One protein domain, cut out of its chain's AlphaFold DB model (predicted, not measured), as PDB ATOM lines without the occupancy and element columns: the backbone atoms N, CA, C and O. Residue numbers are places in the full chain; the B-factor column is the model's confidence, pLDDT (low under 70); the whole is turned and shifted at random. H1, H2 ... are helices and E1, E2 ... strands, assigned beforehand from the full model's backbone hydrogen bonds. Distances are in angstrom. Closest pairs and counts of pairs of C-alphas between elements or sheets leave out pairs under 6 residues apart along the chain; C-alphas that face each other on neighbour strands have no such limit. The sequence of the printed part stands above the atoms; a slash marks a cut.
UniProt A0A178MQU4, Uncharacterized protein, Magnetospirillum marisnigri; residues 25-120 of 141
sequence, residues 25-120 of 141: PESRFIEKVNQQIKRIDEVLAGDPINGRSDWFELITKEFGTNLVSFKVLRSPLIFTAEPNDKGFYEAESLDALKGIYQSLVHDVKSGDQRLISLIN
ATOM      1  N   PRO A  25      16.603  62.771  50.644       83.25
ATOM      2  CA  PRO A  25      16.112  61.416  50.409       83.25
ATOM      3  C   PRO A  25      15.511  61.228  49.010       83.25
ATOM      4  O   PRO A  25      15.831  60.247  48.339       83.25
ATOM      5  N   GLU A  26      14.749  62.210  48.528       85.38
ATOM      6  CA  GLU A  26      14.133  62.205  47.199       85.38
ATOM      7  C   GLU A  26      15.186  62.253  46.086       85.38
ATOM      8  O   GLU A  26      15.157  61.432  45.172       85.38
ATOM      9  N   SER A  27      16.170  63.157  46.181       86.62
ATOM     10  CA  SER A  27      17.235  63.261  45.167       86.62
ATOM     11  C   SER A  27      18.071  61.979  45.060       86.62
ATOM     12  O   SER A  27      18.375  61.534  43.955       86.62
ATOM     13  N   ARG A  28      18.370  61.329  46.196       84.94
ATOM     14  CA  ARG A  28      19.080  60.037  46.234       84.94
ATOM     15  C   ARG A  28      18.239  58.909  45.662       84.94
ATOM     16  O   ARG A  28      18.777  57.988  45.051       84.94
ATOM     17  N   PHE A  29      16.935  58.942  45.910       84.75
ATOM     18  CA  PHE A  29      16.026  57.963  45.345       84.75
ATOM     19  C   PHE A  29      15.985  58.074  43.823       84.75
ATOM     20  O   PHE A  29      16.243  57.082  43.149       84.75
ATOM     21  N   ILE A  30      15.760  59.280  43.294       86.44
ATOM     22  CA  ILE A  30      15.752  59.537  41.850       86.44
ATOM     23  C   ILE A  30      17.068  59.079  41.211       86.44
ATOM     24  O   ILE A  30      17.049  58.411  40.180       86.44
ATOM     25  N   GLU A  31      18.210  59.400  41.823       88.62
ATOM     26  CA  GLU A  31      19.523  58.976  41.331       88.62
ATOM     27  C   GLU A  31      19.623  57.449  41.211       88.62
ATOM     28  O   GLU A  31      20.000  56.932  40.159       88.62
ATOM     29  N   LYS A  32      19.221  56.716  42.255       85.25
ATOM     30  CA  LYS A  32      19.240  55.249  42.239       85.25
ATOM     31  C   LYS A  32      18.274  54.656  41.218       85.25
ATOM     32  O   LYS A  32      18.636  53.695  40.551       85.25
ATOM     33  N   VAL A  33      17.071  55.212  41.073       86.62
ATOM     34  CA  VAL A  33      16.105  54.726  40.075       86.62
ATOM     35  C   VAL A  33      16.637  54.953  38.659       86.62
ATOM     36  O   VAL A  33      16.590  54.041  37.841       86.62
ATOM     37  N   ASN A  34      17.253  56.107  38.382       89.62
ATOM     38  CA  ASN A  34      17.889  56.366  37.087       89.62
ATOM     39  C   ASN A  34      19.055  55.409  36.793       89.62
ATOM     40  O   ASN A  34      19.229  54.997  35.648       89.62
ATOM     41  N   GLN A  35      19.834  55.019  37.807       88.94
ATOM     42  CA  GLN A  35      20.862  53.984  37.638       88.94
ATOM     43  C   GLN A  35      20.243  52.648  37.212       88.94
ATOM     44  O   GLN A  35      20.792  51.982  36.340       88.94
ATOM     45  N   GLN A  36      19.089  52.275  37.771       86.69
ATOM     46  CA  GLN A  36      18.395  51.049  37.371       86.69
ATOM     47  C   GLN A  36      17.803  51.143  35.962       86.69
ATOM     48  O   GLN A  36      17.921  50.187  35.207       86.69
ATOM     49  N   ILE A  37      17.254  52.297  35.566       88.88
ATOM     50  CA  ILE A  37      16.823  52.540  34.177       88.88
ATOM     51  C   ILE A  37      17.992  52.315  33.209       88.88
ATOM     52  O   ILE A  37      17.836  51.619  32.211       88.88
ATOM     53  N   LYS A  38      19.182  52.836  33.536       90.25
ATOM     54  CA  LYS A  38      20.392  52.625  32.727       90.25
ATOM     55  C   LYS A  38      20.804  51.153  32.671       90.25
ATOM     56  O   LYS A  38      21.176  50.672  31.609       90.25
ATOM     57  N   ARG A  39      20.714  50.430  33.793       88.12
ATOM     58  CA  ARG A  39      20.985  48.984  33.827       88.12
ATOM     59  C   ARG A  39      20.003  48.197  32.967       88.12
ATOM     60  O   ARG A  39      20.424  47.256  32.313       88.12
ATOM     61  N   ILE A  40      18.728  48.585  32.923       86.38
ATOM     62  CA  ILE A  40      17.757  47.959  32.015       86.38
ATOM     63  C   ILE A  40      18.177  48.160  30.557       86.38
ATOM     64  O   ILE A  40      18.152  47.201  29.797       86.38
ATOM     65  N   ASP A  41      18.615  49.365  30.183       88.94
ATOM     66  CA  ASP A  41      19.085  49.647  28.819       88.94
ATOM     67  C   ASP A  41      20.324  48.825  28.442       88.94
ATOM     68  O   ASP A  41      20.409  48.303  27.333       88.94
ATOM     69  N   GLU A  42      21.259  48.661  29.377       90.31
ATOM     70  CA  GLU A  42      22.436  47.799  29.212       90.31
ATOM     71  C   GLU A  42      22.029  46.324  29.033       90.31
ATOM     72  O   GLU A  42      22.513  45.648  28.127       90.31
ATOM     73  N   VAL A  43      21.079  45.830  29.831       86.12
ATOM     74  CA  VAL A  43      20.575  44.449  29.728       86.12
ATOM     75  C   VAL A  43      19.806  44.219  28.425       86.12
ATOM     76  O   VAL A  43      19.971  43.180  27.789       86.12
ATOM     77  N   LEU A  44      19.013  45.196  27.975       86.81
ATOM     78  CA  LEU A  44      18.359  45.168  26.662       86.81
ATOM     79  C   LEU A  44      19.377  45.160  25.510       86.81
ATOM     80  O   LEU A  44      19.117  44.557  24.472       86.81
ATOM     81  N   ALA A  45      20.544  45.784  25.699       87.50
ATOM     82  CA  ALA A  45      21.657  45.747  24.750       87.50
ATOM     83  C   ALA A  45      22.473  44.436  24.798       87.50
ATOM     84  O   ALA A  45      23.365  44.251  23.969       87.50
ATOM     85  N   GLY A  46      22.153  43.517  25.717       85.06
ATOM     86  CA  GLY A  46      22.765  42.191  25.823       85.06
ATOM     87  C   GLY A  46      23.691  41.996  27.026       85.06
ATOM     88  O   GLY A  46      24.274  40.918  27.157       85.06
ATOM     89  N   ASP A  47      23.824  42.986  27.913       87.38
ATOM     90  CA  ASP A  47      24.622  42.820  29.127       87.38
ATOM     91  C   ASP A  47      23.954  41.845  30.113       87.38
ATOM     92  O   ASP A  47      22.726  41.805  30.250       87.38
ATOM     93  N   PRO A  48      24.742  41.062  30.872       84.44
ATOM     94  CA  PRO A  48      24.189  40.165  31.873       84.44
ATOM     95  C   PRO A  48      23.588  40.935  33.059       84.44
ATOM     96  O   PRO A  48      24.127  41.946  33.529       84.44
ATOM     97  N   ILE A  49      22.500  40.387  33.607       81.50
ATOM     98  CA  ILE A  49      21.896  40.863  34.856       81.50
ATOM     99  C   ILE A  49      22.776  40.451  36.037       81.50
ATOM    100  O   ILE A  49      23.145  39.288  36.196       81.50
ATOM    101  N   ASN A  50      23.067  41.405  36.914       78.81
ATOM    102  CA  ASN A  50      23.790  41.182  38.152       78.81
ATOM    103  C   ASN A  50      22.829  41.237  39.345       78.81
ATOM    104  O   ASN A  50      22.550  42.306  39.886       78.81
ATOM    105  N   GLY A  51      22.406  40.069  39.835       70.44
ATOM    106  CA  GLY A  51      21.462  39.954  40.956       70.44
ATOM    107  C   GLY A  51      21.929  40.545  42.301       70.44
ATOM    108  O   GLY A  51      21.162  40.557  43.262       70.44
ATOM    109  N   ARG A  52      23.175  41.035  42.424       70.25
ATOM    110  CA  ARG A  52      23.646  41.759  43.625       70.25
ATOM    111  C   ARG A  52      23.460  43.276  43.536       70.25
ATOM    112  O   ARG A  52      23.324  43.918  44.582       70.25
ATOM    113  N   SER A  53      23.539  43.848  42.336       72.44
ATOM    114  CA  SER A  53      23.488  45.299  42.096       72.44
ATOM    115  C   SER A  53      22.185  45.751  41.452       72.44
ATOM    116  O   SER A  53      21.712  46.852  41.748       72.44
ATOM    117  N   ASP A  54      21.622  44.906  40.599       79.19
ATOM    118  CA  ASP A  54      20.421  45.196  39.841       79.19
ATOM    119  C   ASP A  54      19.199  44.920  40.717       79.19
ATOM    120  O   ASP A  54      19.190  44.034  41.575       79.19
ATOM    121  N   TRP A  55      18.175  45.749  40.561       77.25
ATOM    122  CA  TRP A  55      16.930  45.658  41.328       77.25
ATOM    123  C   TRP A  55      15.901  44.764  40.637       77.25
ATOM    124  O   TRP A  55      14.724  44.771  40.994       77.25
ATOM    125  N   PHE A  56      16.335  43.998  39.642       76.25
ATOM    126  CA  PHE A  56      15.502  43.120  38.848       76.25
ATOM    127  C   PHE A  56      16.252  41.854  38.456       76.25
ATOM    128  O   PHE A  56      17.480  41.825  38.395       76.25
ATOM    129  N   GLU A  57      15.482  40.805  38.213       74.25
ATOM    130  CA  GLU A  57      15.922  39.498  37.760       74.25
ATOM    131  C   GLU A  57      14.934  38.975  36.712       74.25
ATOM    132  O   GLU A  57      13.736  39.269  36.743       74.25
ATOM    133  N   LEU A  58      15.440  38.205  35.754       73.44
ATOM    134  CA  LEU A  58      14.585  37.498  34.808       73.44
ATOM    135  C   LEU A  58      14.071  36.224  35.477       73.44
ATOM    136  O   LEU A  58      14.862  35.396  35.928       73.44
ATOM    137  N   ILE A  59      12.750  36.062  35.512       69.12
ATOM    138  CA  ILE A  59      12.092  34.815  35.884       69.12
ATOM    139  C   ILE A  59      11.471  34.224  34.629       69.12
ATOM    140  O   ILE A  59      10.482  34.721  34.090       69.12
ATOM    141  N   THR A  60      12.022  33.108  34.181       56.69
ATOM    142  CA  THR A  60      11.358  32.277  33.182       56.69
ATOM    143  C   THR A  60      10.319  31.418  33.906       56.69
ATOM    144  O   THR A  60      10.687  30.554  34.701       56.69
ATOM    145  N   LYS A  61       9.018  31.652  33.673       54.47
ATOM    146  CA  LYS A  61       7.989  30.680  34.090       54.47
ATOM    147  C   LYS A  61       8.070  29.458  33.171       54.47
ATOM    148  O   LYS A  61       8.397  29.594  31.993       54.47
ATOM    149  N   GLU A  62       7.732  28.277  33.697       49.38
ATOM    150  CA  GLU A  62       7.801  26.966  33.015       49.38
ATOM    151  C   GLU A  62       7.079  26.905  31.647       49.38
ATOM    152  O   GLU A  62       7.293  25.974  30.879       49.38
ATOM    153  N   PHE A  63       6.285  27.923  31.298       54.53
ATOM    154  CA  PHE A  63       5.536  28.042  30.042       54.53
ATOM    155  C   PHE A  63       6.132  29.033  29.020       54.53
ATOM    156  O   PHE A  63       5.456  29.421  28.072       54.53
ATOM    157  N   GLY A  64       7.391  29.452  29.183       49.28
ATOM    158  CA  GLY A  64       8.131  30.198  28.153       49.28
ATOM    159  C   GLY A  64       7.837  31.699  28.070       49.28
ATOM    160  O   GLY A  64       8.415  32.388  27.232       49.28
ATOM    161  N   THR A  65       6.987  32.241  28.944       52.44
ATOM    162  CA  THR A  65       6.845  33.694  29.108       52.44
ATOM    163  C   THR A  65       7.937  34.193  30.052       52.44
ATOM    164  O   THR A  65       7.958  33.842  31.235       52.44
ATOM    165  N   ASN A  66       8.866  34.993  29.526       54.69
ATOM    166  CA  ASN A  66       9.860  35.684  30.340       54.69
ATOM    167  C   ASN A  66       9.152  36.790  31.120       54.69
ATOM    168  O   ASN A  66       8.723  37.776  30.529       54.69
ATOM    169  N   LEU A  67       9.026  36.626  32.433       58.50
ATOM    170  CA  LEU A  67       8.586  37.688  33.325       58.50
ATOM    171  C   LEU A  67       9.812  38.319  33.973       58.50
ATOM    172  O   LEU A  67      10.812  37.656  34.244       58.50
ATOM    173  N   VAL A  68       9.741  39.615  34.234       60.22
ATOM    174  CA  VAL A  68      10.779  40.309  34.989       60.22
ATOM    175  C   VAL A  68      10.283  40.448  36.415       60.22
ATOM    176  O   VAL A  68       9.355  41.206  36.690       60.22
ATOM    177  N   SER A  69      10.895  39.706  37.331       61.03
ATOM    178  CA  SER A  69      10.688  39.940  38.754       61.03
ATOM    179  C   SER A  69      11.586  41.080  39.161       61.03
ATOM    180  O   SER A  69      12.802  41.034  38.979       61.03
ATOM    181  N   PHE A  70      10.999  42.134  39.697       60.72
ATOM    182  CA  PHE A  70      11.776  43.229  40.223       60.72
ATOM    183  C   PHE A  70      11.625  43.295  41.724       60.72
ATOM    184  O   PHE A  70      10.540  43.362  42.308       60.72
ATOM    185  N   LYS A  71      12.788  43.274  42.356       56.44
ATOM    186  CA  LYS A  71      12.915  43.441  43.774       56.44
ATOM    187  C   LYS A  71      13.255  44.885  44.035       56.44
ATOM    188  O   LYS A  71      14.402  45.324  43.982       56.44
ATOM    189  N   VAL A  72      12.246  45.602  44.487       52.41
ATOM    190  CA  VAL A  72      12.345  46.948  45.050       52.41
ATOM    191  C   VAL A  72      13.120  46.903  46.393       52.41
ATOM    192  O   VAL A  72      13.025  47.804  47.207       52.41
ATOM    193  N   LEU A  73      13.943  45.878  46.674       45.34
ATOM    194  CA  LEU A  73      14.549  45.613  47.987       45.34
ATOM    195  C   LEU A  73      15.613  46.613  48.450       45.34
ATOM    196  O   LEU A  73      16.062  46.554  49.596       45.34
ATOM    197  N   ARG A  74      16.044  47.524  47.579       46.09
ATOM    198  CA  ARG A  74      16.846  48.698  47.964       46.09
ATOM    199  C   ARG A  74      16.223  50.012  47.512       46.09
ATOM    200  O   ARG A  74      16.857  51.064  47.639       46.09
ATOM    201  N   SER A  75      15.000  49.941  47.006       43.56
ATOM    202  CA  SER A  75      14.187  51.098  46.702       43.56
ATOM    203  C   SER A  75      13.387  51.484  47.956       43.56
ATOM    204  O   SER A  75      12.953  50.615  48.712       43.56
ATOM    205  N   PRO A  76      13.172  52.781  48.210       41.69
ATOM    206  CA  PRO A  76      12.275  53.286  49.246       41.69
ATOM    207  C   PRO A  76      10.811  52.833  49.146       41.69
ATOM    208  O   PRO A  76      10.023  53.213  50.002       41.69
ATOM    209  N   LEU A  77      10.452  52.012  48.159       43.62
ATOM    210  CA  LEU A  77       9.093  51.539  47.898       43.62
ATOM    211  C   LEU A  77       8.845  50.079  48.284       43.62
ATOM    212  O   LEU A  77       7.954  49.445  47.729       43.62
ATOM    213  N   ILE A  78       9.607  49.512  49.225       49.22
ATOM    214  CA  ILE A  78       9.202  48.240  49.838       49.22
ATOM    215  C   ILE A  78       7.928  48.504  50.649       49.22
ATOM    216  O   ILE A  78       7.987  48.869  51.826       49.22
ATOM    217  N   PHE A  79       6.778  48.321  50.011       45.34
ATOM    218  CA  PHE A  79       5.500  48.176  50.679       45.34
ATOM    219  C   PHE A  79       5.430  46.755  51.235       45.34
ATOM    220  O   PHE A  79       4.861  45.866  50.620       45.34
ATOM    221  N   THR A  80       5.996  46.505  52.412       40.78
ATOM    222  CA  THR A  80       5.503  45.378  53.214       40.78
ATOM    223  C   THR A  80       4.157  45.810  53.785       40.78
ATOM    224  O   THR A  80       4.098  46.311  54.906       40.78
ATOM    225  N   ALA A  81       3.097  45.719  52.976       39.16
ATOM    226  CA  ALA A  81       1.730  45.833  53.477       39.16
ATOM    227  C   ALA A  81       1.382  44.610  54.343       39.16
ATOM    228  O   ALA A  81       0.613  44.742  55.290       39.16
ATOM    229  N   GLU A  82       2.024  43.460  54.093       39.75
ATOM    230  CA  GLU A  82       1.852  42.248  54.890       39.75
ATOM    231  C   GLU A  82       3.179  41.596  55.326       39.75
ATOM    232  O   GLU A  82       4.171  41.661  54.595       39.75
ATOM    233  N   PRO A  83       3.207  40.916  56.493       40.00
ATOM    234  CA  PRO A  83       4.400  40.251  57.035       40.00
ATOM    235  C   PRO A  83       4.996  39.148  56.143       40.00
ATOM    236  O   PRO A  83       6.149  38.773  56.344       40.00
ATOM    237  N   ASN A  84       4.227  38.636  55.176       46.28
ATOM    238  CA  ASN A  84       4.620  37.549  54.273       46.28
ATOM    239  C   ASN A  84       4.797  37.988  52.811       46.28
ATOM    240  O   ASN A  84       5.103  37.147  51.962       46.28
ATOM    241  N   ASP A  85       4.631  39.276  52.502       47.94
ATOM    242  CA  ASP A  85       4.866  39.771  51.152       47.94
ATOM    243  C   ASP A  85       6.380  39.817  50.892       47.94
ATOM    244  O   ASP A  85       7.131  40.572  51.519       47.94
ATOM    245  N   LYS A  86       6.861  38.959  49.983       47.22
ATOM    246  CA  LYS A  86       8.292  38.859  49.658       47.22
ATOM    247  C   LYS A  86       8.815  40.102  48.918       47.22
ATOM    248  O   LYS A  86      10.025  40.179  48.684       47.22
ATOM    249  N   GLY A  87       7.950  41.073  48.590       52.44
ATOM    250  CA  GLY A  87       8.341  42.381  48.055       52.44
ATOM    251  C   GLY A  87       8.919  42.307  46.642       52.44
ATOM    252  O   GLY A  87       9.802  43.096  46.288       52.44
ATOM    253  N   PHE A  88       8.468  41.317  45.872       53.34
ATOM    254  CA  PHE A  88       8.774  41.166  44.458       53.34
ATOM    255  C   PHE A  88       7.521  41.499  43.663       53.34
ATOM    256  O   PHE A  88       6.471  40.896  43.870       53.34
ATOM    257  N   TYR A  89       7.654  42.464  42.767       67.75
ATOM    258  CA  TYR A  89       6.619  42.811  41.810       67.75
ATOM    259  C   TYR A  89       6.997  42.199  40.459       67.75
ATOM    260  O   TYR A  89       8.181  42.043  40.156       67.75
ATOM    261  N   GLU A  90       6.003  41.842  39.653       68.06
ATOM    262  CA  GLU A  90       6.221  41.288  38.316       68.06
ATOM    263  C   GLU A  90       5.968  42.376  37.263       68.06
ATOM    264  O   GLU A  90       5.012  43.145  37.363       68.06
ATOM    265  N   ALA A  91       6.838  42.449  36.258       72.81
ATOM    266  CA  ALA A  91       6.622  43.203  35.031       72.81
ATOM    267  C   ALA A  91       6.634  42.236  33.840       72.81
ATOM    268  O   ALA A  91       7.398  41.269  33.812       72.81
ATOM    269  N   GLU A  92       5.792  42.512  32.846       72.44
ATOM    270  CA  GLU A  92       5.632  41.660  31.659       72.44
ATOM    271  C   GLU A  92       6.881  41.645  30.765       72.44
ATOM    272  O   GLU A  92       7.107  40.693  30.025       72.44
ATOM    273  N   SER A  93       7.705  42.695  30.831       81.44
ATOM    274  CA  SER A  93       8.946  42.827  30.067       81.44
ATOM    275  C   SER A  93       9.912  43.816  30.729       81.44
ATOM    276  O   SER A  93       9.547  44.561  31.643       81.44
ATOM    277  N   LEU A  94      11.159  43.852  30.244       81.81
ATOM    278  CA  LEU A  94      12.149  44.852  30.658       81.81
ATOM    279  C   LEU A  94      11.720  46.275  30.265       81.81
ATOM    280  O   LEU A  94      11.918  47.203  31.046       81.81
ATOM    281  N   ASP A  95      11.063  46.444  29.114       84.81
ATOM    282  CA  ASP A  95      10.494  47.733  28.700       84.81
ATOM    283  C   ASP A  95       9.364  48.189  29.632       84.81
ATOM    284  O   ASP A  95       9.314  49.355  30.029       84.81
ATOM    285  N   ALA A  96       8.491  47.266  30.053       81.50
ATOM    286  CA  ALA A  96       7.446  47.562  31.030       81.50
ATOM    287  C   ALA A  96       8.053  47.971  32.383       81.50
ATOM    288  O   ALA A  96       7.636  48.966  32.978       81.50
ATOM    289  N   LEU A  97       9.095  47.265  32.838       82.44
ATOM    290  CA  LEU A  97       9.831  47.631  34.049       82.44
ATOM    291  C   LEU A  97      10.471  49.023  33.933       82.44
ATOM    292  O   LEU A  97      10.406  49.820  34.873       82.44
ATOM    293  N   LYS A  98      11.063  49.339  32.778       85.19
ATOM    294  CA  LYS A  98      11.630  50.662  32.505       85.19
ATOM    295  C   LYS A  98      10.563  51.750  32.628       85.19
ATOM    296  O   LYS A  98      10.817  52.767  33.272       85.19
ATOM    297  N   GLY A  99       9.372  51.512  32.078       85.06
ATOM    298  CA  GLY A  99       8.218  52.406  32.207       85.06
ATOM    299  C   GLY A  99       7.811  52.644  33.664       85.06
ATOM    300  O   GLY A  99       7.611  53.790  34.062       85.06
ATOM    301  N   ILE A 100       7.787  51.592  34.489       83.69
ATOM    302  CA  ILE A 100       7.511  51.698  35.933       83.69
ATOM    303  C   ILE A 100       8.567  52.566  36.635       83.69
ATOM    304  O   ILE A 100       8.239  53.440  37.430       83.69
ATOM    305  N   TYR A 101       9.858  52.381  36.353       85.25
ATOM    306  CA  TYR A 101      10.892  53.226  36.962       85.25
ATOM    307  C   TYR A 101      10.813  54.685  36.504       85.25
ATOM    308  O   TYR A 101      11.047  55.595  37.303       85.25
ATOM    309  N   GLN A 102      10.450  54.926  35.246       87.31
ATOM    310  CA  GLN A 102      10.240  56.277  34.733       87.31
ATOM    311  C   GLN A 102       9.043  56.968  35.397       87.31
ATOM    312  O   GLN A 102       9.169  58.141  35.762       87.31
ATOM    313  N   SER A 103       7.927  56.261  35.620       84.00
ATOM    314  CA  SER A 103       6.775  56.822  36.337       84.00
ATOM    315  C   SER A 103       7.124  57.157  37.787       84.00
ATOM    316  O   SER A 103       6.836  58.258  38.235       84.00
ATOM    317  N   LEU A 104       7.886  56.304  38.483       84.00
ATOM    318  CA  LEU A 104       8.355  56.606  39.840       84.00
ATOM    319  C   LEU A 104       9.198  57.884  39.912       84.00
ATOM    320  O   LEU A 104       9.042  58.686  40.831       84.00
ATOM    321  N   VAL A 105      10.105  58.099  38.953       87.38
ATOM    322  CA  VAL A 105      10.891  59.343  38.894       87.38
ATOM    323  C   VAL A 105       9.989  60.543  38.616       87.38
ATOM    324  O   VAL A 105      10.195  61.608  39.203       87.38
ATOM    325  N   HIS A 106       9.019  60.385  37.716       88.31
ATOM    326  CA  HIS A 106       8.045  61.422  37.405       88.31
ATOM    327  C   HIS A 106       7.217  61.801  38.639       88.31
ATOM    328  O   HIS A 106       7.139  62.983  38.958       88.31
ATOM    329  N   ASP A 107       6.693  60.827  39.378       82.56
ATOM    330  CA  ASP A 107       5.800  61.047  40.520       82.56
ATOM    331  C   ASP A 107       6.514  61.730  41.696       82.56
ATOM    332  O   ASP A 107       5.964  62.605  42.363       82.56
ATOM    333  N   VAL A 108       7.799  61.429  41.911       84.00
ATOM    334  CA  VAL A 108       8.603  62.174  42.894       84.00
ATOM    335  C   VAL A 108       8.831  63.612  42.451       84.00
ATOM    336  O   VAL A 108       8.764  64.528  43.269       84.00
ATOM    337  N   LYS A 109       9.111  63.832  41.162       85.56
ATOM    338  CA  LYS A 109       9.327  65.180  40.618       85.56
ATOM    339  C   LYS A 109       8.042  66.005  40.577       85.56
ATOM    340  O   LYS A 109       8.123  67.222  40.719       85.56
ATOM    341  N   SER A 110       6.889  65.367  40.384       86.62
ATOM    342  CA  SER A 110       5.575  66.015  40.383       86.62
ATOM    343  C   SER A 110       5.077  66.341  41.794       86.62
ATOM    344  O   SER A 110       4.162  67.148  41.944       86.62
ATOM    345  N   GLY A 111       5.714  65.784  42.829       82.62
ATOM    346  CA  GLY A 111       5.400  66.092  44.219       82.62
ATOM    347  C   GLY A 111       4.366  65.159  44.846       82.62
ATOM    348  O   GLY A 111       3.679  65.588  45.780       82.62
ATOM    349  N   ASP A 112       4.241  63.915  44.362       83.19
ATOM    350  CA  ASP A 112       3.349  62.913  44.951       83.19
ATOM    351  C   ASP A 112       3.648  62.745  46.450       83.19
ATOM    352  O   ASP A 112       4.703  62.259  46.868       83.19
ATOM    353  N   GLN A 113       2.692  63.173  47.274       80.25
ATOM    354  CA  GLN A 113       2.849  63.239  48.725       80.25
ATOM    355  C   GLN A 113       2.984  61.854  49.359       80.25
ATOM    356  O   GLN A 113       3.725  61.686  50.329       80.25
ATOM    357  N   ARG A 114       2.292  60.850  48.811       77.94
ATOM    358  CA  ARG A 114       2.327  59.487  49.342       77.94
ATOM    359  C   ARG A 114       3.700  58.880  49.095       77.94
ATOM    360  O   ARG A 114       4.309  58.345  50.019       77.94
ATOM    361  N   LEU A 115       4.204  59.011  47.874       75.94
ATOM    362  CA  LEU A 115       5.520  58.519  47.488       75.94
ATOM    363  C   LEU A 115       6.644  59.231  48.256       75.94
ATOM    364  O   LEU A 115       7.540  58.578  48.792       75.94
ATOM    365  N   ILE A 116       6.574  60.558  48.387       80.62
ATOM    366  CA  ILE A 116       7.556  61.346  49.145       80.62
ATOM    367  C   ILE A 116       7.569  60.963  50.633       80.62
ATOM    368  O   ILE A 116       8.651  60.826  51.212       80.62
ATOM    369  N   SER A 117       6.404  60.740  51.255       78.38
ATOM    370  CA  SER A 117       6.333  60.279  52.653       78.38
ATOM    371  C   SER A 117       7.080  58.960  52.835       78.38
ATOM    372  O   SER A 117       7.945  58.843  53.704       78.38
ATOM    373  N   LEU A 118       6.828  57.992  51.953       77.75
ATOM    374  CA  LEU A 118       7.454  56.669  52.009       77.75
ATOM    375  C   LEU A 118       8.975  56.737  51.843       77.75
ATOM    376  O   LEU A 118       9.719  56.081  52.578       77.75
ATOM    377  N   ILE A 119       9.451  57.578  50.920       81.12
ATOM    378  CA  ILE A 119      10.884  57.821  50.723       81.12
ATOM    379  C   ILE A 119      11.533  58.332  52.010       81.12
ATOM    380  O   ILE A 119      12.592  57.839  52.417       81.12
ATOM    381  N   ASN A 120      10.888  59.286  52.673       81.38
ATOM    382  CA  ASN A 120      11.398  59.883  53.899       81.38
ATOM    383  C   ASN A 120      11.351  58.917  55.093       81.38
ATOM    384  O   ASN A 120      12.340  58.794  55.823       81.38
TER     385      ASN A 120
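AT A GLANCE: This is residues 25 to 120 of the 141 residues of an uncharacterized protein of Magnetospirillum marisnigri (UniProt A0A178MQU4). What is the shape? Helix H2 begins over one face of a small sheet, E1-E2-E3; H1 runs side by side with H2, short H3 crosses their far end, and residues 80 to 85 stick out. What builds it? The 96 printed residues include H1, E1, E2, E3, H2, H3 in that order, a mixed class; the strands form a meander, each the antiparallel neighbour of the one before. It is compact, radius of gyration of the C-alphas 13.7 A, spanning 39 by 33 by 21 A.

IN THESE COORDINATES: Where are the strands? E1 is residues 56 to 60, E2 66 to 71, E3 88 to 91. Where are the helices? H1, residues 25 to 44, 28.9 A long, begins at C-alpha (16.112, 61.416, 50.409); H2 is 94 to 110, 24.2 A; H3, 113 to 120, ends at (11.398, 59.883, 53.899).

HOW THE PARTS SIT: How do strands pair? N 57 and O 69 of hairpin E1-E2 are 2.8 A apart; N 68 and O 91 of hairpin E2-E3, 2.9 A. How do helices stand? H2 is on the sheet, height 12.2 A. H1 touches H2, opposite ways, closest C-alphas Ile 30 and Val 105, 5.7 A. Every O i to N i+4 pair in H1, H2 and H3 is within hydrogen-bond range.

THE WHOLE: Is it cut? The printed part has no cut; links H1 to E1 and E2 to E3 are long. Where is confidence low? Residues 59 to 90 are under 70.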